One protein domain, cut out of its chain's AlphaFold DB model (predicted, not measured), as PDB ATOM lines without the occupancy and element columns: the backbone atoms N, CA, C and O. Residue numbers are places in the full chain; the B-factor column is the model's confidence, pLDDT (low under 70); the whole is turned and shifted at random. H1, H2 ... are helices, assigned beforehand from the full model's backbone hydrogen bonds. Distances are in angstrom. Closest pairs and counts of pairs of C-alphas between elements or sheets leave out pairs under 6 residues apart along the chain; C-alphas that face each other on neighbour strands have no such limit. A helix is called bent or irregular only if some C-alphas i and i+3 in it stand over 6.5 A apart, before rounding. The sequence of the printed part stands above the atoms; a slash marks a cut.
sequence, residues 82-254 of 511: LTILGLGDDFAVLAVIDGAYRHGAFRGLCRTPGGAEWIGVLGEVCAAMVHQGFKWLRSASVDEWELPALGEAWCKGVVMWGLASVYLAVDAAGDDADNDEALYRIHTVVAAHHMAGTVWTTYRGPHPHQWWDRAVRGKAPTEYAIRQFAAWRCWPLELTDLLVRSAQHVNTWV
ATOM      1  N   LEU A  82     123.046 111.454 120.979       77.38
ATOM      2  CA  LEU A  82     124.486 111.641 120.790       77.38
ATOM      3  C   LEU A  82     124.878 111.521 119.309       77.38
ATOM      4  O   LEU A  82     124.437 110.624 118.593       77.38
ATOM      5  N   THR A  83     125.750 112.415 118.844       75.00
ATOM      6  CA  THR A  83     126.207 112.420 117.449       75.00
ATOM      7  C   THR A  83     127.354 111.431 117.254       75.00
ATOM      8  O   THR A  83     128.502 111.726 117.579       75.00
ATOM      9  N   ILE A  84     127.062 110.261 116.685       72.88
ATOM     10  CA  ILE A  84     128.081 109.253 116.363       72.88
ATOM     11  C   ILE A  84     128.901 109.721 115.151       72.88
ATOM     12  O   ILE A  84     128.448 109.655 114.012       72.88
ATOM     13  N   LEU A  85     130.126 110.190 115.405       67.75
ATOM     14  CA  LEU A  85     131.073 110.662 114.379       67.75
ATOM     15  C   LEU A  85     132.151 109.622 114.016       67.75
ATOM     16  O   LEU A  85     132.891 109.799 113.050       67.75
ATOM     17  N   GLY A  86     132.224 108.537 114.787       74.38
ATOM     18  CA  GLY A  86     133.158 107.429 114.634       74.38
ATOM     19  C   GLY A  86     132.975 106.410 115.763       74.38
ATOM     20  O   GLY A  86     132.233 106.661 116.708       74.38
ATOM     21  N   LEU A  87     133.656 105.264 115.661       70.75
ATOM     22  CA  LEU A  87     133.585 104.165 116.643       70.75
ATOM     23  C   LEU A  87     134.743 104.157 117.660       70.75
ATOM     24  O   LEU A  87     134.847 103.227 118.450       70.75
ATOM     25  N   GLY A  88     135.642 105.144 117.615       74.94
ATOM     26  CA  GLY A  88     136.754 105.260 118.564       74.94
ATOM     27  C   GLY A  88     136.387 106.086 119.797       74.94
ATOM     28  O   GLY A  88     135.619 107.042 119.688       74.94
ATOM     29  N   ASP A  89     136.998 105.767 120.939       72.44
ATOM     30  CA  ASP A  89     136.734 106.371 122.257       72.44
ATOM     31  C   ASP A  89     136.779 107.912 122.245       72.44
ATOM     32  O   ASP A  89     135.975 108.581 122.891       72.44
ATOM     33  N   ASP A  90     137.682 108.498 121.454       77.75
ATOM     34  CA  ASP A  90     137.788 109.950 121.259       77.75
ATOM     35  C   ASP A  90     136.510 110.574 120.674       77.75
ATOM     36  O   ASP A  90     136.116 111.671 121.073       77.75
ATOM     37  N   PHE A  91     135.840 109.879 119.750       79.31
ATOM     38  CA  PHE A  91     134.582 110.329 119.154       79.31
ATOM     39  C   PHE A  91     133.398 110.114 120.090       79.31
ATOM     40  O   PHE A  91     132.531 110.979 120.146       79.31
ATOM     41  N   ALA A  92     133.376 109.016 120.853       74.81
ATOM     42  CA  ALA A  92     132.360 108.789 121.883       74.81
ATOM     43  C   ALA A  92     132.406 109.894 122.954       74.81
ATOM     44  O   ALA A  92     131.381 110.483 123.297       74.81
ATOM     45  N   VAL A  93     133.615 110.252 123.395       74.44
ATOM     46  CA  VAL A  93     133.864 111.381 124.298       74.44
ATOM     47  C   VAL A  93     133.358 112.692 123.696       74.44
ATOM     48  O   VAL A  93     132.562 113.376 124.329       74.44
ATOM     49  N   LEU A  94     133.740 113.038 122.464       79.75
ATOM     50  CA  LEU A  94     133.274 114.275 121.822       79.75
ATOM     51  C   LEU A  94     131.746 114.291 121.582       79.75
ATOM     52  O   LEU A  94     131.122 115.347 121.682       79.75
ATOM     53  N   ALA A  95     131.115 113.136 121.351       79.06
ATOM     54  CA  ALA A  95     129.663 113.006 121.213       79.06
ATOM     55  C   ALA A  95     128.912 113.247 122.536       79.06
ATOM     56  O   ALA A  95     127.909 113.964 122.547       79.06
ATOM     57  N   VAL A  96     129.419 112.709 123.655       75.62
ATOM     58  CA  VAL A  96     128.917 112.997 125.017       75.62
ATOM     59  C   VAL A  96     128.965 114.498 125.301       75.62
ATOM     60  O   VAL A  96     128.011 115.069 125.827       75.62
ATOM     61  N   ILE A  97     130.050 115.154 124.892       77.81
ATOM     62  CA  ILE A  97     130.262 116.593 125.075       77.81
ATOM     63  C   ILE A  97     129.264 117.402 124.244       77.81
ATOM     64  O   ILE A  97     128.733 118.411 124.711       77.81
ATOM     65  N   ASP A  98     128.977 116.964 123.023       81.88
ATOM     66  CA  ASP A  98     127.984 117.623 122.185       81.88
ATOM     67  C   ASP A  98     126.570 117.546 122.773       81.88
ATOM     68  O   ASP A  98     125.859 118.554 122.846       81.88
ATOM     69  N   GLY A  99     126.181 116.354 123.233       80.00
ATOM     70  CA  GLY A  99     124.923 116.148 123.944       80.00
ATOM     71  C   GLY A  99     124.853 117.019 125.197       80.00
ATOM     72  O   GLY A  99     123.856 117.704 125.426       80.00
ATOM     73  N   ALA A 100     125.953 117.082 125.949       78.19
ATOM     74  CA  ALA A 100     126.112 117.940 127.110       78.19
ATOM     75  C   ALA A 100     125.909 119.438 126.788       78.19
ATOM     76  O   ALA A 100     125.159 120.136 127.483       78.19
ATOM     77  N   TYR A 101     126.524 119.929 125.711       81.69
ATOM     78  CA  TYR A 101     126.407 121.311 125.242       81.69
ATOM     79  C   TYR A 101     124.968 121.661 124.834       81.69
ATOM     80  O   TYR A 101     124.434 122.682 125.279       81.69
ATOM     81  N   ARG A 102     124.306 120.787 124.056       83.94
ATOM     82  CA  ARG A 102     122.906 120.968 123.621       83.94
ATOM     83  C   ARG A 102     121.928 120.938 124.797       83.94
ATOM     84  O   ARG A 102     121.184 121.891 125.006       83.94
ATOM     85  N   HIS A 103     121.972 119.889 125.617       81.44
ATOM     86  CA  HIS A 103     121.065 119.699 126.756       81.44
ATOM     87  C   HIS A 103     121.267 120.720 127.895       81.44
ATOM     88  O   HIS A 103     120.409 120.893 128.764       81.44
ATOM     89  N   GLY A 104     122.418 121.390 127.929       75.81
ATOM     90  CA  GLY A 104     122.702 122.434 128.906       75.81
ATOM     91  C   GLY A 104     122.224 123.827 128.494       75.81
ATOM     92  O   GLY A 104     122.307 124.750 129.298       75.81
ATOM     93  N   ALA A 105     121.735 123.983 127.258       81.69
ATOM     94  CA  ALA A 105     121.404 125.272 126.653       81.69
ATOM     95  C   ALA A 105     122.570 126.283 126.667       81.69
ATOM     96  O   ALA A 105     122.365 127.484 126.851       81.69
ATOM     97  N   PHE A 106     123.803 125.803 126.464       79.25
ATOM     98  CA  PHE A 106     125.008 126.633 126.584       79.25
ATOM     99  C   PHE A 106     125.252 127.572 125.402       79.25
ATOM    100  O   PHE A 106     125.962 128.562 125.547       79.25
ATOM    101  N   ARG A 107     124.661 127.314 124.236       85.56
ATOM    102  CA  ARG A 107     124.884 128.130 123.040       85.56
ATOM    103  C   ARG A 107     124.397 129.570 123.210       85.56
ATOM    104  O   ARG A 107     123.227 129.800 123.502       85.56
ATOM    105  N   GLY A 108     125.287 130.528 122.957       80.00
ATOM    106  CA  GLY A 108     125.044 131.962 123.126       80.00
ATOM    107  C   GLY A 108     125.309 132.475 124.545       80.00
ATOM    108  O   GLY A 108     125.162 133.671 124.793       80.00
ATOM    109  N   LEU A 109     125.694 131.602 125.484       77.50
ATOM    110  CA  LEU A 109     125.770 131.943 126.902       77.50
ATOM    111  C   LEU A 109     126.999 132.775 127.260       77.50
ATOM    112  O   LEU A 109     126.879 133.754 127.988       77.50
ATOM    113  N   CYS A 110     128.174 132.394 126.757       75.56
ATOM    114  CA  CYS A 110     129.452 133.003 127.148       75.56
ATOM    115  C   CYS A 110     129.965 134.040 126.136       75.56
ATOM    116  O   CYS A 110     131.057 134.575 126.308       75.56
ATOM    117  N   ARG A 111     129.188 134.341 125.090       78.62
ATOM    118  CA  ARG A 111     129.539 135.331 124.061       78.62
ATOM    119  C   ARG A 111     129.433 136.752 124.617       78.62
ATOM    120  O   ARG A 111     128.496 137.067 125.358       78.62
ATOM    121  N   THR A 112     130.371 137.610 124.244       69.94
ATOM    122  CA  THR A 112     130.365 139.048 124.541       69.94
ATOM    123  C   THR A 112     130.384 139.836 123.229       69.94
ATOM    124  O   THR A 112     131.015 139.397 122.271       69.94
ATOM    125  N   PRO A 113     129.695 140.988 123.141       71.56
ATOM    126  CA  PRO A 113     129.942 141.944 122.064       71.56
ATOM    127  C   PRO A 113     131.411 142.388 122.093       71.56
ATOM    128  O   PRO A 113     131.958 142.559 123.180       71.56
ATOM    129  N   GLY A 114     132.035 142.558 120.925       73.44
ATOM    130  CA  GLY A 114     133.453 142.927 120.793       73.44
ATOM    131  C   GLY A 114     134.422 141.745 120.927       73.44
ATOM    132  O   GLY A 114     135.305 141.585 120.088       73.44
ATOM    133  N   GLY A 115     134.203 140.869 121.913       76.25
ATOM    134  CA  GLY A 115     135.078 139.726 122.188       76.25
ATOM    135  C   GLY A 115     135.068 138.652 121.094       76.25
ATOM    136  O   GLY A 115     134.070 138.426 120.404       76.25
ATOM    137  N   ALA A 116     136.186 137.940 120.953       83.88
ATOM    138  CA  ALA A 116     136.357 136.916 119.930       83.88
ATOM    139  C   ALA A 116     135.395 135.724 120.128       83.88
ATOM    140  O   ALA A 116     135.373 135.089 121.187       83.88
ATOM    141  N   GLU A 117     134.636 135.354 119.083       86.31
ATOM    142  CA  GLU A 117     133.612 134.293 119.159       86.31
ATOM    143  C   GLU A 117     134.172 132.965 119.696       86.31
ATOM    144  O   GLU A 117     133.511 132.276 120.477       86.31
ATOM    145  N   TRP A 118     135.408 132.623 119.320       87.50
ATOM    146  CA  TRP A 118     136.066 131.385 119.733       87.50
ATOM    147  C   TRP A 118     136.244 131.276 121.257       87.50
ATOM    148  O   TRP A 118     136.154 130.169 121.793       87.50
ATOM    149  N   ILE A 119     136.426 132.401 121.964       83.44
ATOM    150  CA  ILE A 119     136.505 132.446 123.433       83.44
ATOM    151  C   ILE A 119     135.138 132.115 124.023       83.44
ATOM    152  O   ILE A 119     135.036 131.249 124.891       83.44
ATOM    153  N   GLY A 120     134.082 132.747 123.500       82.56
ATOM    154  CA  GLY A 120     132.704 132.451 123.882       82.56
ATOM    155  C   GLY A 120     132.399 130.960 123.740       82.56
ATOM    156  O   GLY A 120     132.018 130.323 124.719       82.56
ATOM    157  N   VAL A 121     132.659 130.371 122.568       86.19
ATOM    158  CA  VAL A 121     132.407 128.940 122.310       86.19
ATOM    159  C   VAL A 121     133.241 128.027 123.223       86.19
ATOM    160  O   VAL A 121     132.688 127.073 123.770       86.19
ATOM    161  N   LEU A 122     134.526 128.328 123.472       84.44
ATOM    162  CA  LEU A 122     135.330 127.594 124.465       84.44
ATOM    163  C   LEU A 122     134.655 127.598 125.841       84.44
ATOM    164  O   LEU A 122     134.591 126.573 126.518       84.44
ATOM    165  N   GLY A 123     134.151 128.758 126.250       78.81
ATOM    166  CA  GLY A 123     133.471 128.954 127.518       78.81
ATOM    167  C   GLY A 123     132.186 128.158 127.675       78.81
ATOM    168  O   GLY A 123     131.950 127.551 128.718       78.81
ATOM    169  N   GLU A 124     131.367 128.148 126.628       82.38
ATOM    170  CA  GLU A 124     130.138 127.357 126.548       82.38
ATOM    171  C   GLU A 124     130.444 125.848 126.648       82.38
ATOM    172  O   GLU A 124     129.765 125.125 127.374       82.38
ATOM    173  N   VAL A 125     131.515 125.382 125.992       81.38
ATOM    174  CA  VAL A 125     132.004 123.994 126.074       81.38
ATOM    175  C   VAL A 125     132.536 123.656 127.475       81.38
ATOM    176  O   VAL A 125     132.199 122.603 128.020       81.38
ATOM    177  N   CYS A 126     133.300 124.551 128.109       77.19
ATOM    178  CA  CYS A 126     133.761 124.364 129.490       77.19
ATOM    179  C   CYS A 126     132.583 124.262 130.471       77.19
ATOM    180  O   CYS A 126     132.559 123.371 131.319       77.19
ATOM    181  N   ALA A 127     131.582 125.136 130.340       75.19
ATOM    182  CA  ALA A 127     130.385 125.104 131.173       75.19
ATOM    183  C   ALA A 127     129.565 123.816 130.962       75.19
ATOM    184  O   ALA A 127     129.125 123.204 131.939       75.19
ATOM    185  N   ALA A 128     129.442 123.353 129.711       76.69
ATOM    186  CA  ALA A 128     128.779 122.100 129.359       76.69
ATOM    187  C   ALA A 128     129.375 120.885 130.075       76.69
ATOM    188  O   ALA A 128     128.624 120.103 130.666       76.69
ATOM    189  N   MET A 129     130.709 120.761 130.090       71.75
ATOM    190  CA  MET A 129     131.397 119.663 130.783       71.75
ATOM    191  C   MET A 129     131.018 119.556 132.246       71.75
ATOM    192  O   MET A 129     130.767 118.471 132.775       71.75
ATOM    193  N   VAL A 130     131.014 120.708 132.901       67.31
ATOM    194  CA  VAL A 130     130.842 120.804 134.336       67.31
ATOM    195  C   VAL A 130     129.373 120.560 134.683       67.31
ATOM    196  O   VAL A 130     129.077 119.707 135.511       67.31
ATOM    197  N   HIS A 131     128.441 121.208 133.981       68.06
ATOM    198  CA  HIS A 131     126.998 121.067 134.198       68.06
ATOM    199  C   HIS A 131     126.467 119.644 133.989       68.06
ATOM    200  O   HIS A 131     125.580 119.199 134.718       68.06
ATOM    201  N   GLN A 132     126.968 118.922 132.987       62.75
ATOM    202  CA  GLN A 132     126.356 117.657 132.556       62.75
ATOM    203  C   GLN A 132     126.866 116.462 133.345       62.75
ATOM    204  O   GLN A 132     126.079 115.573 133.668       62.75
ATOM    205  N   GLY A 133     128.103 116.564 133.843       56.38
ATOM    206  CA  GLY A 133     128.555 115.783 134.989       56.38
ATOM    207  C   GLY A 133     127.637 115.897 136.215       56.38
ATOM    208  O   GLY A 133     127.670 115.006 137.051       56.38
ATOM    209  N   PHE A 134     126.793 116.935 136.329       55.81
ATOM    210  CA  PHE A 134     125.823 117.086 137.426       55.81
ATOM    211  C   PHE A 134     124.376 116.771 137.046       55.81
ATOM    212  O   PHE A 134     123.625 116.263 137.880       55.81
ATOM    213  N   LYS A 135     123.953 117.049 135.807       55.19
ATOM    214  CA  LYS A 135     122.587 116.744 135.359       55.19
ATOM    215  C   LYS A 135     122.317 115.240 135.287       55.19
ATOM    216  O   LYS A 135     121.265 114.816 135.756       55.19
ATOM    217  N   TRP A 136     123.247 114.432 134.770       52.97
ATOM    218  CA  TRP A 136     123.032 112.980 134.638       52.97
ATOM    219  C   TRP A 136     122.907 112.278 136.003       52.97
ATOM    220  O   TRP A 136     122.255 111.251 136.111       52.97
ATOM    221  N   LEU A 137     123.380 112.898 137.085       46.88
ATOM    222  CA  LEU A 137     123.208 112.395 138.453       46.88
ATOM    223  C   LEU A 137     121.784 112.550 138.993       46.88
ATOM    224  O   LEU A 137     121.392 111.820 139.902       46.88
ATOM    225  N   ARG A 138     121.035 113.538 138.487       45.16
ATOM    226  CA  ARG A 138     119.649 113.800 138.901       45.16
ATOM    227  C   ARG A 138     118.695 112.758 138.335       45.16
ATOM    228  O   ARG A 138     117.740 112.370 139.002       45.16
ATOM    229  N   SER A 139     118.936 112.329 137.099       47.56
ATOM    230  CA  SER A 139     118.230 111.204 136.503       47.56
ATOM    231  C   SER A 139     118.770 109.914 137.111       47.56
ATOM    232  O   SER A 139     119.801 109.417 136.675       47.56
ATOM    233  N   ALA A 140     118.044 109.311 138.055       40.19
ATOM    234  CA  ALA A 140     118.301 107.946 138.544       40.19
ATOM    235  C   ALA A 140     118.001 106.849 137.481       40.19
ATOM    236  O   ALA A 140     117.653 105.720 137.806       40.19
ATOM    237  N   SER A 141     118.090 107.233 136.209       46.91
ATOM    238  CA  SER A 141     117.715 106.546 134.977       46.91
ATOM    239  C   SER A 141     118.657 107.040 133.865       46.91
ATOM    240  O   SER A 141     118.240 107.670 132.889       46.91
ATOM    241  N   VAL A 142     119.953 106.873 134.117       51.53
ATOM    242  CA  VAL A 142     121.035 106.922 133.126       51.53
ATOM    243  C   VAL A 142     121.356 105.473 132.805       51.53
ATOM    244  O   VAL A 142     121.396 104.653 133.728       51.53
ATOM    245  N   ASP A 143     121.565 105.146 131.535       53.41
ATOM    246  CA  ASP A 143     121.893 103.771 131.176       53.41
ATOM    247  C   ASP A 143     123.266 103.373 131.738       53.41
ATOM    248  O   ASP A 143     124.194 104.184 131.808       53.41
ATOM    249  N   GLU A 144     123.448 102.091 132.071       54.12
ATOM    250  CA  GLU A 144     124.712 101.580 132.630       54.12
ATOM    251  C   GLU A 144     125.935 101.849 131.728       54.12
ATOM    252  O   GLU A 144     127.058 101.943 132.223       54.12
ATOM    253  N   TRP A 145     125.730 102.020 130.414       53.97
ATOM    254  CA  TRP A 145     126.788 102.335 129.446       53.97
ATOM    255  C   TRP A 145     127.149 103.831 129.378       53.97
ATOM    256  O   TRP A 145     128.271 104.167 128.988       53.97
ATOM    257  N   GLU A 146     126.246 104.738 129.770       56.53
ATOM    258  CA  GLU A 146     126.477 106.190 129.716       56.53
ATOM    259  C   GLU A 146     127.370 106.669 130.876       56.53
ATOM    260  O   GLU A 146     128.149 107.608 130.705       56.53
ATOM    261  N   LEU A 147     127.313 106.017 132.047       58.94
ATOM    262  CA  LEU A 147     128.076 106.427 133.239       58.94
ATOM    263  C   LEU A 147     129.612 106.339 133.066       58.94
ATOM    264  O   LEU A 147     130.283 107.323 133.395       58.94
ATOM    265  N   PRO A 148     130.209 105.252 132.526       59.62
ATOM    266  CA  PRO A 148     131.652 105.199 132.276       59.62
ATOM    267  C   PRO A 148     132.100 106.206 131.208       59.62
ATOM    268  O   PRO A 148     133.105 106.894 131.392       59.62
ATOM    269  N   ALA A 149     131.324 106.350 130.127       62.62
ATOM    270  CA  ALA A 149     131.608 107.301 129.053       62.62
ATOM    271  C   ALA A 149     131.512 108.762 129.532       62.62
ATOM    272  O   ALA A 149     132.340 109.589 129.148       62.62
ATOM    273  N   LEU A 150     130.563 109.080 130.427       62.12
ATOM    274  CA  LEU A 150     130.512 110.365 131.128       62.12
ATOM    275  C   LEU A 150     131.744 110.567 132.005       62.12
ATOM    276  O   LEU A 150     132.323 111.650 131.973       62.12
ATOM    277  N   GLY A 151     132.142 109.560 132.787       60.59
ATOM    278  CA  GLY A 151     133.336 109.623 133.630       60.59
ATOM    279  C   GLY A 151     134.580 109.963 132.808       60.59
ATOM    280  O   GLY A 151     135.306 110.902 133.138       60.59
ATOM    281  N   GLU A 152     134.778 109.277 131.681       64.12
ATOM    282  CA  GLU A 152     135.886 109.544 130.765       64.12
ATOM    283  C   GLU A 152     135.785 110.916 130.087       64.12
ATOM    284  O   GLU A 152     136.775 111.654 130.060       64.12
ATOM    285  N   ALA A 153     134.606 111.304 129.593       66.00
ATOM    286  CA  ALA A 153     134.402 112.610 128.977       66.00
ATOM    287  C   ALA A 153     134.607 113.755 129.977       66.00
ATOM    288  O   ALA A 153     135.268 114.737 129.647       66.00
ATOM    289  N   TRP A 154     134.117 113.619 131.212       64.50
ATOM    290  CA  TRP A 154     134.333 114.569 132.302       64.50
ATOM    291  C   TRP A 154     135.818 114.672 132.659       64.50
ATOM    292  O   TRP A 154     136.352 115.777 132.697       64.50
ATOM    293  N   CYS A 155     136.521 113.544 132.808       60.25
ATOM    294  CA  CYS A 155     137.964 113.537 133.064       60.25
ATOM    295  C   CYS A 155     138.751 114.219 131.936       60.25
ATOM    296  O   CYS A 155     139.548 115.120 132.201       60.25
ATOM    297  N   LYS A 156     138.514 113.833 130.674       64.19
ATOM    298  CA  LYS A 156     139.187 114.426 129.508       64.19
ATOM    299  C   LYS A 156     138.823 115.902 129.331       64.19
ATOM    300  O   LYS A 156     139.710 116.696 129.042       64.19
ATOM    301  N   GLY A 157     137.563 116.286 129.533       64.81
ATOM    302  CA  GLY A 157     137.066 117.653 129.350       64.81
ATOM    303  C   GLY A 157     137.492 118.624 130.454       64.81
ATOM    304  O   GLY A 157     137.905 119.739 130.145       64.81
ATOM    305  N   VAL A 158     137.485 118.213 131.727       63.75
ATOM    306  CA  VAL A 158     138.019 119.033 132.833       63.75
ATOM    307  C   VAL A 158     139.525 119.246 132.656       63.75
ATOM    308  O   VAL A 158     139.999 120.374 132.768       63.75
ATOM    309  N   VAL A 159     140.273 118.194 132.308       61.50
ATOM    310  CA  VAL A 159     141.726 118.265 132.082       61.50
ATOM    311  C   VAL A 159     142.087 119.076 130.833       61.50
ATOM    312  O   VAL A 159     142.937 119.962 130.892       61.50
ATOM    313  N   MET A 160     141.457 118.796 129.692       69.75
ATOM    314  CA  MET A 160     141.777 119.473 128.439       69.75
ATOM    315  C   MET A 160     141.236 120.896 128.419       69.75
ATOM    316  O   MET A 160     142.005 121.806 128.141       69.75
ATOM    317  N   TRP A 161     139.953 121.112 128.715       70.00
ATOM    318  CA  TRP A 161     139.325 122.421 128.535       70.00
ATOM    319  C   TRP A 161     139.371 123.282 129.787       70.00
ATOM    320  O   TRP A 161     139.870 124.402 129.710       70.00
ATOM    321  N   GLY A 162     138.944 122.749 130.935       64.94
ATOM    322  CA  GLY A 162     138.943 123.490 132.203       64.94
ATOM    323  C   GLY A 162     140.343 123.848 132.720       64.94
ATOM    324  O   GLY A 162     140.538 124.939 133.249       64.94
ATOM    325  N   LEU A 163     141.320 122.950 132.545       65.81
ATOM    326  CA  LEU A 163     142.670 123.092 133.104       65.81
ATOM    327  C   LEU A 163     143.735 123.517 132.079       65.81
ATOM    328  O   LEU A 163     144.540 124.379 132.401       65.81
ATOM    329  N   ALA A 164     143.753 122.997 130.846       70.69
ATOM    330  CA  ALA A 164     144.763 123.402 129.854       70.69
ATOM    331  C   ALA A 164     144.284 124.524 128.906       70.69
ATOM    332  O   ALA A 164     144.901 125.594 128.842       70.69
ATOM    333  N   SER A 165     143.181 124.326 128.172       74.19
ATOM    334  CA  SER A 165     142.710 125.277 127.150       74.19
ATOM    335  C   SER A 165     142.309 126.614 127.738       74.19
ATOM    336  O   SER A 165     142.596 127.638 127.139       74.19
ATOM    337  N   VAL A 166     141.707 126.627 128.924       74.94
ATOM    338  CA  VAL A 166     141.347 127.849 129.651       74.94
ATOM    339  C   VAL A 166     142.559 128.736 129.979       74.94
ATOM    340  O   VAL A 166     142.370 129.930 130.187       74.94
ATOM    341  N   TYR A 167     143.788 128.210 129.983       73.38
ATOM    342  CA  TYR A 167     145.029 128.963 130.223       73.38
ATOM    343  C   TYR A 167     145.691 129.336 128.898       73.38
ATOM    344  O   TYR A 167     146.130 130.466 128.704       73.38
ATOM    345  N   LEU A 168     145.711 128.403 127.945       75.12
ATOM    346  CA  LEU A 168     146.212 128.654 126.595       75.12
ATOM    347  C   LEU A 168     145.344 129.687 125.850       75.12
ATOM    348  O   LEU A 168     145.878 130.480 125.082       75.12
ATOM    349  N   ALA A 169     144.038 129.748 126.129       76.81
ATOM    350  CA  ALA A 169     143.116 130.776 125.641       76.81
ATOM    351  C   ALA A 169     143.519 132.175 126.102       76.81
ATOM    352  O   ALA A 169     143.367 133.138 125.371       76.81
ATOM    353  N   VAL A 170     144.054 132.283 127.313       72.88
ATOM    354  CA  VAL A 170     144.434 133.552 127.940       72.88
ATOM    355  C   VAL A 170     145.743 134.090 127.379       72.88
ATOM    356  O   VAL A 170     145.930 135.297 127.288       72.88
ATOM    357  N   ASP A 171     146.642 133.202 126.959       73.81
ATOM    358  CA  ASP A 171     147.815 133.592 126.179       73.81
ATOM    359  C   ASP A 171     147.465 133.831 124.693       73.81
ATOM    360  O   ASP A 171     148.126 134.634 124.045       73.81
ATOM    361  N   ALA A 172     146.417 133.188 124.158       76.88
ATOM    362  CA  ALA A 172     145.944 133.383 122.781       76.88
ATOM    363  C   ALA A 172     145.037 134.617 122.583       76.88
ATOM    364  O   ALA A 172     144.978 135.140 121.475       76.88
ATOM    365  N   ALA A 173     144.349 135.080 123.630       73.56
ATOM    366  CA  ALA A 173     143.486 136.265 123.618       73.56
ATOM    367  C   ALA A 173     144.262 137.594 123.548       73.56
ATOM    368  O   ALA A 173     143.682 138.621 123.201       73.56
ATOM    369  N   GLY A 174     145.563 137.572 123.864       70.50
ATOM    370  CA  GLY A 174     146.401 138.768 123.931       70.50
ATOM    371  C   GLY A 174     146.062 139.657 125.129       70.50
ATOM    372  O   GLY A 174     145.692 139.157 126.190       70.50
ATOM    373  N   ASP A 175     146.210 140.967 124.936       69.12
ATOM    374  CA  ASP A 175     145.953 142.004 125.943       69.12
ATOM    375  C   ASP A 175     144.709 142.853 125.550       69.12
ATOM    376  O   ASP A 175     144.687 144.075 125.696       69.12
ATOM    377  N   ASP A 176     143.692 142.201 124.969       70.25
ATOM    378  CA  ASP A 176     142.446 142.805 124.470       70.25
ATOM    379  C   ASP A 176     141.331 142.768 125.535       70.25
ATOM    380  O   ASP A 176     140.860 141.705 125.943       70.25
ATOM    381  N   ALA A 177     140.872 143.950 125.953       66.94
ATOM    382  CA  ALA A 177     139.903 144.116 127.035       66.94
ATOM    383  C   ALA A 177     138.520 143.491 126.757       66.94
ATOM    384  O   ALA A 177     137.843 143.079 127.703       66.94
ATOM    385  N   ASP A 178     138.096 143.371 125.493       70.19
ATOM    386  CA  ASP A 178     136.807 142.741 125.161       70.19
ATOM    387  C   ASP A 178     136.874 141.205 125.307       70.19
ATOM    388  O   ASP A 178     135.870 140.543 125.609       70.19
ATOM    389  N   ASN A 179     138.077 140.635 125.169       73.88
ATOM    390  CA  ASN A 179     138.356 139.231 125.464       73.88
ATOM    391  C   ASN A 179     138.463 138.980 126.978       73.88
ATOM    392  O   ASN A 179     138.055 137.913 127.442       73.88
ATOM    393  N   ASP A 180     138.938 139.953 127.761       68.81
ATOM    394  CA  ASP A 180     139.037 139.844 129.223       68.81
ATOM    395  C   ASP A 180     137.654 139.704 129.886       68.81
ATOM    396  O   ASP A 180     137.466 138.819 130.724       68.81
ATOM    397  N   GLU A 181     136.652 140.489 129.468       69.81
ATOM    398  CA  GLU A 181     135.254 140.355 129.934       69.81
ATOM    399  C   GLU A 181     134.646 138.999 129.520       69.81
ATOM    400  O   GLU A 181     133.942 138.358 130.309       69.81
ATOM    401  N   ALA A 182     134.958 138.507 128.313       71.56
ATOM    402  CA  ALA A 182     134.542 137.173 127.869       71.56
ATOM    403  C   ALA A 182     135.118 136.085 128.789       71.56
ATOM    404  O   ALA A 182     134.395 135.239 129.320       71.56
ATOM    405  N   LEU A 183     136.426 136.141 129.032       72.75
ATOM    406  CA  LEU A 183     137.151 135.205 129.883       72.75
ATOM    407  C   LEU A 183     136.706 135.277 131.351       72.75
ATOM    408  O   LEU A 183     136.589 134.228 131.993       72.75
ATOM    409  N   TYR A 184     136.429 136.473 131.874       71.69
ATOM    410  CA  TYR A 184     135.874 136.685 133.212       71.69
ATOM    411  C   TYR A 184     134.532 135.963 133.351       71.69
ATOM    412  O   TYR A 184     134.387 135.102 134.223       71.69
ATOM    413  N   ARG A 185     133.599 136.221 132.423       70.81
ATOM    414  CA  ARG A 185     132.269 135.596 132.402       70.81
ATOM    415  C   ARG A 185     132.362 134.071 132.390       70.81
ATOM    416  O   ARG A 185     131.660 133.409 133.150       70.81
ATOM    417  N   ILE A 186     133.273 133.502 131.603       74.19
ATOM    418  CA  ILE A 186     133.498 132.048 131.541       74.19
ATOM    419  C   ILE A 186     133.889 131.471 132.903       74.19
ATOM    420  O   ILE A 186     133.364 130.428 133.293       74.19
ATOM    421  N   HIS A 187     134.758 132.153 133.654       72.62
ATOM    422  CA  HIS A 187     135.172 131.696 134.985       72.62
ATOM    423  C   HIS A 187     134.020 131.758 135.974       72.62
ATOM    424  O   HIS A 187     133.852 130.830 136.762       72.62
ATOM    425  N   THR A 188     133.189 132.798 135.884       71.94
ATOM    426  CA  THR A 188     131.979 132.939 136.696       71.94
ATOM    427  C   THR A 188     131.046 131.757 136.459       71.94
ATOM    428  O   THR A 188     130.649 131.078 137.405       71.94
ATOM    429  N   VAL A 189     130.757 131.456 135.187       72.62
ATOM    430  CA  VAL A 189     129.878 130.351 134.791       72.62
ATOM    431  C   VAL A 189     130.451 129.004 135.243       72.62
ATOM    432  O   VAL A 189     129.737 128.223 135.868       72.62
ATOM    433  N   VAL A 190     131.726 128.719 134.966       73.19
ATOM    434  CA  VAL A 190     132.372 127.438 135.310       73.19
ATOM    435  C   VAL A 190     132.450 127.231 136.829       73.19
ATOM    436  O   VAL A 190     132.082 126.161 137.317       73.19
ATOM    437  N   ALA A 191     132.847 128.251 137.597       71.00
ATOM    438  CA  ALA A 191     132.911 128.176 139.058       71.00
ATOM    439  C   ALA A 191     131.518 128.005 139.691       71.00
ATOM    440  O   ALA A 191     131.348 127.152 140.567       71.00
ATOM    441  N   ALA A 192     130.507 128.741 139.210       70.38
ATOM    442  CA  ALA A 192     129.123 128.599 139.666       70.38
ATOM    443  C   ALA A 192     128.578 127.188 139.404       70.38
ATOM    444  O   ALA A 192     127.921 126.611 140.272       70.38
ATOM    445  N   HIS A 193     128.903 126.589 138.253       71.75
ATOM    446  CA  HIS A 193     128.561 125.198 137.970       71.75
ATOM    447  C   HIS A 193     129.264 124.222 138.920       71.75
ATOM    448  O   HIS A 193     128.580 123.406 139.534       71.75
ATOM    449  N   HIS A 194     130.585 124.316 139.105       69.69
ATOM    450  CA  HIS A 194     131.316 123.448 140.043       69.69
ATOM    451  C   HIS A 194     130.773 123.528 141.474       69.69
ATOM    452  O   HIS A 194     130.648 122.503 142.149       69.69
ATOM    453  N   MET A 195     130.404 124.730 141.920       67.38
ATOM    454  CA  MET A 195     129.748 124.927 143.203       67.38
ATOM    455  C   MET A 195     128.365 124.264 143.235       67.38
ATOM    456  O   MET A 195     128.102 123.453 144.122       67.38
ATOM    457  N   ALA A 196     127.509 124.541 142.246       65.62
ATOM    458  CA  ALA A 196     126.177 123.952 142.131       65.62
ATOM    459  C   ALA A 196     126.210 122.417 142.227       65.62
ATOM    460  O   ALA A 196     125.452 121.834 142.998       65.62
ATOM    461  N   GLY A 197     127.123 121.765 141.507       62.22
ATOM    462  CA  GLY A 197     127.260 120.309 141.534       62.22
ATOM    463  C   GLY A 197     127.842 119.725 142.819       62.22
ATOM    464  O   GLY A 197     127.488 118.606 143.185       62.22
ATOM    465  N   THR A 198     128.705 120.465 143.523       59.62
ATOM    466  CA  THR A 198     129.319 119.953 144.759       59.62
ATOM    467  C   THR A 198     128.393 120.097 145.966       59.62
ATOM    468  O   THR A 198     128.332 119.193 146.800       59.62
ATOM    469  N   VAL A 199     127.696 121.233 146.099       59.28
ATOM    470  CA  VAL A 199     127.040 121.599 147.369       59.28
ATOM    471  C   VAL A 199     125.559 121.945 147.279       59.28
ATOM    472  O   VAL A 199     124.904 122.012 148.317       59.28
ATOM    473  N   TRP A 200     124.989 122.173 146.094       62.34
ATOM    474  CA  TRP A 200     123.603 122.632 146.022       62.34
ATOM    475  C   TRP A 200     122.624 121.463 146.190       62.34
ATOM    476  O   TRP A 200     122.566 120.542 145.377       62.34
ATOM    477  N   THR A 201     121.781 121.555 147.221       57.03
ATOM    478  CA  THR A 201     120.655 120.647 147.532       57.03
ATOM    479  C   THR A 201     119.846 120.185 146.310       57.03
ATOM    480  O   THR A 201     119.392 119.044 146.254       57.03
ATOM    481  N   THR A 202     119.686 121.060 145.316       53.62
ATOM    482  CA  THR A 202     118.881 120.859 144.098       53.62
ATOM    483  C   THR A 202     119.589 120.011 143.017       53.62
ATOM    484  O   THR A 202     118.992 119.667 141.997       53.62
ATOM    485  N   TYR A 203     120.862 119.657 143.210       53.56
ATOM    486  CA  TYR A 203     121.666 118.820 142.303       53.56
ATOM    487  C   TYR A 203     121.970 117.420 142.867       53.56
ATOM    488  O   TYR A 203     122.850 116.729 142.363       53.56
ATOM    489  N   ARG A 204     121.248 116.982 143.907       44.69
ATOM    490  CA  ARG A 204     121.553 115.740 144.629       44.69
ATOM    491  C   ARG A 204     121.487 114.496 143.724       44.69
ATOM    492  O   ARG A 204     120.422 114.144 143.230       44.69
ATOM    493  N   GLY A 205     122.628 113.821 143.593       46.81
ATOM    494  CA  GLY A 205     122.837 112.562 142.875       46.81
ATOM    495  C   GLY A 205     124.279 112.056 143.080       46.81
ATOM    496  O   GLY A 205     125.088 112.781 143.668       46.81
ATOM    497  N   PRO A 206     124.625 110.827 142.656       42.66
ATOM    498  CA  PRO A 206     125.955 110.241 142.874       42.66
ATOM    499  C   PRO A 206     127.022 110.905 141.985       42.66
ATOM    500  O   PRO A 206     127.128 110.588 140.810       42.66
ATOM    501  N   HIS A 207     127.814 111.832 142.532       44.53
ATOM    502  CA  HIS A 207     128.749 112.694 141.784       44.53
ATOM    503  C   HIS A 207     129.810 111.916 140.976       44.53
ATOM    504  O   HIS A 207     130.463 111.030 141.535       44.53
ATOM    505  N   PRO A 208     130.119 112.288 139.707       45.59
ATOM    506  CA  PRO A 208     131.050 111.534 138.859       45.59
ATOM    507  C   PRO A 208     132.501 111.563 139.360       45.59
ATOM    508  O   PRO A 208     133.342 110.861 138.814       45.59
ATOM    509  N   HIS A 209     132.811 112.325 140.420       44.81
ATOM    510  CA  HIS A 209     134.142 112.312 141.028       44.81
ATOM    511  C   HIS A 209     134.433 110.976 141.727       44.81
ATOM    512  O   HIS A 209     135.593 110.635 141.920       44.81
ATOM    513  N   GLN A 210     133.399 110.213 142.110       39.94
ATOM    514  CA  GLN A 210     133.565 108.862 142.660       39.94
ATOM    515  C   GLN A 210     133.902 107.847 141.558       39.94
ATOM    516  O   GLN A 210     134.613 106.881 141.806       39.94
ATOM    517  N   TRP A 211     133.489 108.139 140.322       42.34
ATOM    518  CA  TRP A 211     133.885 107.441 139.096       42.34
ATOM    519  C   TRP A 211     135.162 108.023 138.473       42.34
ATOM    520  O   TRP A 211     135.445 107.792 137.297       42.34
ATOM    521  N   TRP A 212     135.955 108.773 139.249       43.50
ATOM    522  CA  TRP A 212     137.266 109.244 138.817       43.50
ATOM    523  C   TRP A 212     138.274 108.092 138.845       43.50
ATOM    524  O   TRP A 212     139.108 107.959 139.747       43.50
ATOM    525  N   ASP A 213     138.165 107.224 137.846       41.88
ATOM    526  CA  ASP A 213     139.018 106.059 137.716       41.88
ATOM    527  C   ASP A 213     140.478 106.482 137.483       41.88
ATOM    528  O   ASP A 213     140.836 107.169 136.522       41.88
ATOM    529  N   ARG A 214     141.360 106.021 138.375       41.12
ATOM    530  CA  ARG A 214     142.813 106.237 138.303       41.12
ATOM    531  C   ARG A 214     143.444 105.541 137.080       41.12
ATOM    532  O   ARG A 214     144.587 105.861 136.729       41.12
ATOM    533  N   ALA A 215     142.735 104.605 136.441       38.94
ATOM    534  CA  ALA A 215     143.108 103.969 135.180       38.94
ATOM    535  C   ALA A 215     142.643 104.742 133.928       38.94
ATOM    536  O   ALA A 215     143.294 104.602 132.888       38.94
ATOM    537  N   VAL A 216     141.657 105.651 134.027       45.16
ATOM    538  CA  VAL A 216     141.305 106.631 132.975       45.16
ATOM    539  C   VAL A 216     142.394 107.714 132.913       45.16
ATOM    540  O   VAL A 216     142.266 108.859 133.345       45.16
ATOM    541  N   ARG A 217     143.562 107.314 132.405       48.03
ATOM    542  CA  ARG A 217     144.794 108.110 132.398       48.03
ATOM    543  C   ARG A 217     144.816 109.137 131.269       48.03
ATOM    544  O   ARG A 217     145.637 109.027 130.360       48.03
ATOM    545  N   GLY A 218     143.978 110.166 131.393       50.84
ATOM    546  CA  GLY A 218     144.252 111.534 130.927       50.84
ATOM    547  C   GLY A 218     144.880 111.692 129.538       50.84
ATOM    548  O   GLY A 218     145.784 112.512 129.382       50.84
ATOM    549  N   LYS A 219     144.437 110.913 128.544       63.75
ATOM    550  CA  LYS A 219     144.724 111.195 127.135       63.75
ATOM    551  C   LYS A 219     143.632 112.115 126.605       63.75
ATOM    552  O   LYS A 219     142.464 111.746 126.636       63.75
ATOM    553  N   ALA A 220     144.003 113.298 126.134       74.94
ATOM    554  CA  ALA A 220     143.081 114.142 125.388       74.94
ATOM    555  C   ALA A 220     142.799 113.516 124.009       74.94
ATOM    556  O   ALA A 220     143.677 112.812 123.492       74.94
ATOM    557  N   PRO A 221     141.628 113.786 123.400       80.00
ATOM    558  CA  PRO A 221     141.305 113.308 122.064       80.00
ATOM    559  C   PRO A 221     142.393 113.617 121.032       80.00
ATOM    560  O   PRO A 221     143.077 114.642 121.099       80.00
ATOM    561  N   THR A 222     142.555 112.723 120.063       85.94
ATOM    562  CA  THR A 222     143.464 112.906 118.931       85.94
ATOM    563  C   THR A 222     143.121 114.156 118.119       85.94
ATOM    564  O   THR A 222     141.961 114.536 117.966       85.94
ATOM    565  N   GLU A 223     144.145 114.780 117.525       90.69
ATOM    566  CA  GLU A 223     143.981 115.950 116.652       90.69
ATOM    567  C   GLU A 223     142.983 115.694 115.512       90.69
ATOM    568  O   GLU A 223     142.167 116.559 115.205       90.69
ATOM    569  N   TYR A 224     142.996 114.488 114.934       90.94
ATOM    570  CA  TYR A 224     142.032 114.077 113.916       90.94
ATOM    571  C   TYR A 224     140.585 114.145 114.427       90.94
ATOM    572  O   TYR A 224     139.742 114.768 113.780       90.94
ATOM    573  N   ALA A 225     140.308 113.581 115.608       88.25
ATOM    574  CA  ALA A 225     138.973 113.606 116.200       88.25
ATOM    575  C   ALA A 225     138.513 115.037 116.522       88.25
ATOM    576  O   ALA A 225     137.384 115.404 116.198       88.25
ATOM    577  N   ILE A 226     139.405 115.873 117.069       88.81
ATOM    578  CA  ILE A 226     139.123 117.291 117.354       88.81
ATOM    579  C   ILE A 226     138.791 118.050 116.065       88.81
ATOM    580  O   ILE A 226     137.772 118.735 116.013       88.81
ATOM    581  N   ARG A 227     139.611 117.921 115.013       91.69
ATOM    582  CA  ARG A 227     139.394 118.628 113.739       91.69
ATOM    583  C   ARG A 227     138.136 118.148 113.014       91.69
ATOM    584  O   ARG A 227     137.403 118.980 112.489       91.69
ATOM    585  N   GLN A 228     137.849 116.845 113.012       89.62
ATOM    586  CA  GLN A 228     136.622 116.308 112.415       89.62
ATOM    587  C   GLN A 228     135.372 116.779 113.175       89.62
ATOM    588  O   GLN A 228     134.398 117.196 112.547       89.62
ATOM    589  N   PHE A 229     135.405 116.766 114.511       87.38
ATOM    590  CA  PHE A 229     134.311 117.275 115.339       87.38
ATOM    591  C   PHE A 229     134.091 118.775 115.127       87.38
ATOM    592  O   PHE A 229     132.963 119.207 114.895       87.38
ATOM    593  N   ALA A 230     135.167 119.565 115.145       89.19
ATOM    594  CA  ALA A 230     135.117 121.002 114.909       89.19
ATOM    595  C   ALA A 230     134.565 121.348 113.518       89.19
ATOM    596  O   ALA A 230     133.738 122.249 113.402       89.19
ATOM    597  N   ALA A 231     134.956 120.600 112.480       89.38
ATOM    598  CA  ALA A 231     134.417 120.759 111.132       89.38
ATOM    599  C   ALA A 231     132.915 120.431 111.069       89.38
ATOM    600  O   ALA A 231     132.154 121.203 110.495       89.38
ATOM    601  N   TRP A 232     132.471 119.336 111.702       87.00
ATOM    602  CA  TRP A 232     131.044 118.998 111.800       87.00
ATOM    603  C   TRP A 232     130.243 120.062 112.567       87.00
ATOM    604  O   TRP A 232     129.127 120.402 112.173       87.00
ATOM    605  N   ARG A 233     130.820 120.628 113.635       83.81
ATOM    606  CA  ARG A 233     130.202 121.706 114.418       83.81
ATOM    607  C   ARG A 233     130.318 123.103 113.815       83.81
ATOM    608  O   ARG A 233     129.703 124.019 114.363       83.81
ATOM    609  N   CYS A 234     131.083 123.276 112.739       88.00
ATOM    610  CA  CYS A 234     131.484 124.581 112.210       88.00
ATOM    611  C   CYS A 234     132.103 125.493 113.291       88.00
ATOM    612  O   CYS A 234     131.797 126.682 113.367       88.00
ATOM    613  N   TRP A 235     132.941 124.931 114.169       87.94
ATOM    614  CA  TRP A 235     133.668 125.702 115.180       87.94
ATOM    615  C   TRP A 235     134.724 126.622 114.541       87.94
ATOM    616  O   TRP A 235     135.308 126.252 113.519       87.94
ATOM    617  N   PRO A 236     135.026 127.786 115.155       90.00
ATOM    618  CA  PRO A 236     136.111 128.656 114.706       90.00
ATOM    619  C   PRO A 236     137.454 127.920 114.602       90.00
ATOM    620  O   PRO A 236     137.758 127.015 115.393       90.00
ATOM    621  N   LEU A 237     138.287 128.326 113.643       90.81
ATOM    622  CA  LEU A 237     139.596 127.709 113.422       90.81
ATOM    623  C   LEU A 237     140.521 127.945 114.624       90.81
ATOM    624  O   LEU A 237     141.207 127.031 115.070       90.81
ATOM    625  N   GLU A 238     140.453 129.138 115.210       89.88
ATOM    626  CA  GLU A 238     141.204 129.565 116.389       89.88
ATOM    627  C   GLU A 238     140.877 128.698 117.611       89.88
ATOM    628  O   GLU A 238     141.788 128.271 118.325       89.88
ATOM    629  N   LEU A 239     139.590 128.370 117.812       89.00
ATOM    630  CA  LEU A 239     139.171 127.395 118.820       89.00
ATOM    631  C   LEU A 239     139.791 126.035 118.504       89.00
ATOM    632  O   LEU A 239     140.427 125.433 119.360       89.00
ATOM    633  N   THR A 240     139.631 125.564 117.270       91.12
ATOM    634  CA  THR A 240     140.096 124.239 116.843       91.12
ATOM    635  C   THR A 240     141.597 124.060 117.086       91.12
ATOM    636  O   THR A 240     142.004 123.090 117.726       91.12
ATOM    637  N   ASP A 241     142.422 125.018 116.665       90.94
ATOM    638  CA  ASP A 241     143.875 124.983 116.852       90.94
ATOM    639  C   ASP A 241     144.293 125.198 118.315       90.94
ATOM    640  O   ASP A 241     145.296 124.642 118.773       90.94
ATOM    641  N   LEU A 242     143.527 125.960 119.102       87.44
ATOM    642  CA  LEU A 242     143.706 126.012 120.553       87.44
ATOM    643  C   LEU A 242     143.446 124.644 121.201       87.44
ATOM    644  O   LEU A 242     144.251 124.204 122.025       87.44
ATOM    645  N   LEU A 243     142.359 123.963 120.833       86.88
ATOM    646  CA  LEU A 243     142.006 122.656 121.386       86.88
ATOM    647  C   LEU A 243     143.012 121.580 120.975       86.88
ATOM    648  O   LEU A 243     143.431 120.798 121.825       86.88
ATOM    649  N   VAL A 244     143.477 121.590 119.724       88.75
ATOM    650  CA  VAL A 244     144.552 120.706 119.247       88.75
ATOM    651  C   VAL A 244     145.841 120.924 120.045       88.75
ATOM    652  O   VAL A 244     146.385 119.958 120.579       88.75
ATOM    653  N   ARG A 245     146.301 122.173 120.215       85.12
ATOM    654  CA  ARG A 245     147.490 122.475 121.040       85.12
ATOM    655  C   ARG A 245     147.303 122.060 122.500       85.12
ATOM    656  O   ARG A 245     148.225 121.524 123.106       85.12
ATOM    657  N   SER A 246     146.106 122.253 123.051       81.00
ATOM    658  CA  SER A 246     145.770 121.830 124.418       81.00
ATOM    659  C   SER A 246     145.805 120.309 124.563       81.00
ATOM    660  O   SER A 246     146.353 119.795 125.534       81.00
ATOM    661  N   ALA A 247     145.278 119.577 123.580       80.75
ATOM    662  CA  ALA A 247     145.308 118.123 123.554       80.75
ATOM    663  C   ALA A 247     146.730 117.579 123.387       80.75
ATOM    664  O   ALA A 247     147.115 116.651 124.096       80.75
ATOM    665  N   GLN A 248     147.538 118.184 122.511       81.75
ATOM    666  CA  GLN A 248     148.965 117.880 122.377       81.75
ATOM    667  C   GLN A 248     149.706 118.135 123.703       81.75
ATOM    668  O   GLN A 248     150.439 117.256 124.161       81.75
ATOM    669  N   HIS A 249     149.463 119.273 124.371       77.38
ATOM    670  CA  HIS A 249     150.027 119.602 125.690       77.38
ATOM    671  C   HIS A 249     149.656 118.554 126.743       77.38
ATOM    672  O   HIS A 249     150.539 117.949 127.340       77.38
ATOM    673  N   VAL A 250     148.365 118.246 126.909       73.25
ATOM    674  CA  VAL A 250     147.874 117.178 127.801       73.25
ATOM    675  C   VAL A 250     148.543 115.833 127.493       73.25
ATOM    676  O   VAL A 250     149.059 115.173 128.398       73.25
ATOM    677  N   ASN A 251     148.590 115.442 126.215       74.25
ATOM    678  CA  ASN A 251     149.108 114.149 125.762       74.25
ATOM    679  C   ASN A 251     150.634 114.013 125.870       74.25
ATOM    680  O   ASN A 251     151.115 112.887 126.022       74.25
ATOM    681  N   THR A 252     151.375 115.122 125.881       72.12
ATOM    682  CA  THR A 252     152.839 115.162 126.060       72.12
ATOM    683  C   THR A 252     153.286 115.581 127.463       72.12
ATOM    684  O   THR A 252     154.459 115.418 127.790       72.12
ATOM    685  N   TRP A 253     152.372 116.057 128.317       64.50
ATOM    686  CA  TRP A 253     152.692 116.507 129.671       64.50
ATOM    687  C   TRP A 253     153.334 115.404 130.514       64.50
ATOM    688  O   TRP A 253     152.727 114.363 130.795       64.50
ATOM    689  N   VAL A 254     154.548 115.698 130.971       60.12
ATOM    690  CA  VAL A 254     155.271 114.947 131.993       60.12
ATOM    691  C   VAL A 254     155.057 115.671 133.319       60.12
ATOM    692  O   VAL A 254     155.259 116.880 133.404       60.12
TER     693      VAL A 254
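This is residues 82 to 254 of the 511 residues of an uncharacterized protein of Amycolatopsis lurida NRRL 2430 (UniProt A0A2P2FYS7). H2 runs through the middle of a rounded body, with H4 beside it and bent H3 folding back along it. H1 crosses H2; H6, paired with H5, crosses H3. The printed part, 173 residues with six named helices, is all helix and compact: radius of gyration of the C-alphas 15.4 A, spans 44 by 36 by 32 A.

H1, residues 89 to 103, is about perpendicular to H2, 117 to 138, at 89 degrees. H3, one helix by its hydrogen bonds, is bent into H3a, 146 to 162, and H3b, 165 to 172; C-alphas 162 and 165 are 6.6 A apart. H4, 177 to 199, touches H2 at a shallow tilt of 5 degrees; C-alphas 123 and 186 are closest, 5.1 A. H5, 223 to 233, and H6, 237 to 252, form a hairpin. Every O i to N i+4 pair is within hydrogen-bond range except in H2, 15 of 18, H3b, 3 of 4, and H4, 18 of 19.

C-alpha 89 is at (136.734, 106.371, 122.257), C-alpha 252 at (152.839, 115.162, 126.060).

Links H1 to H2 and H4 to H5 are long; 67 residues are under pLDDT 70.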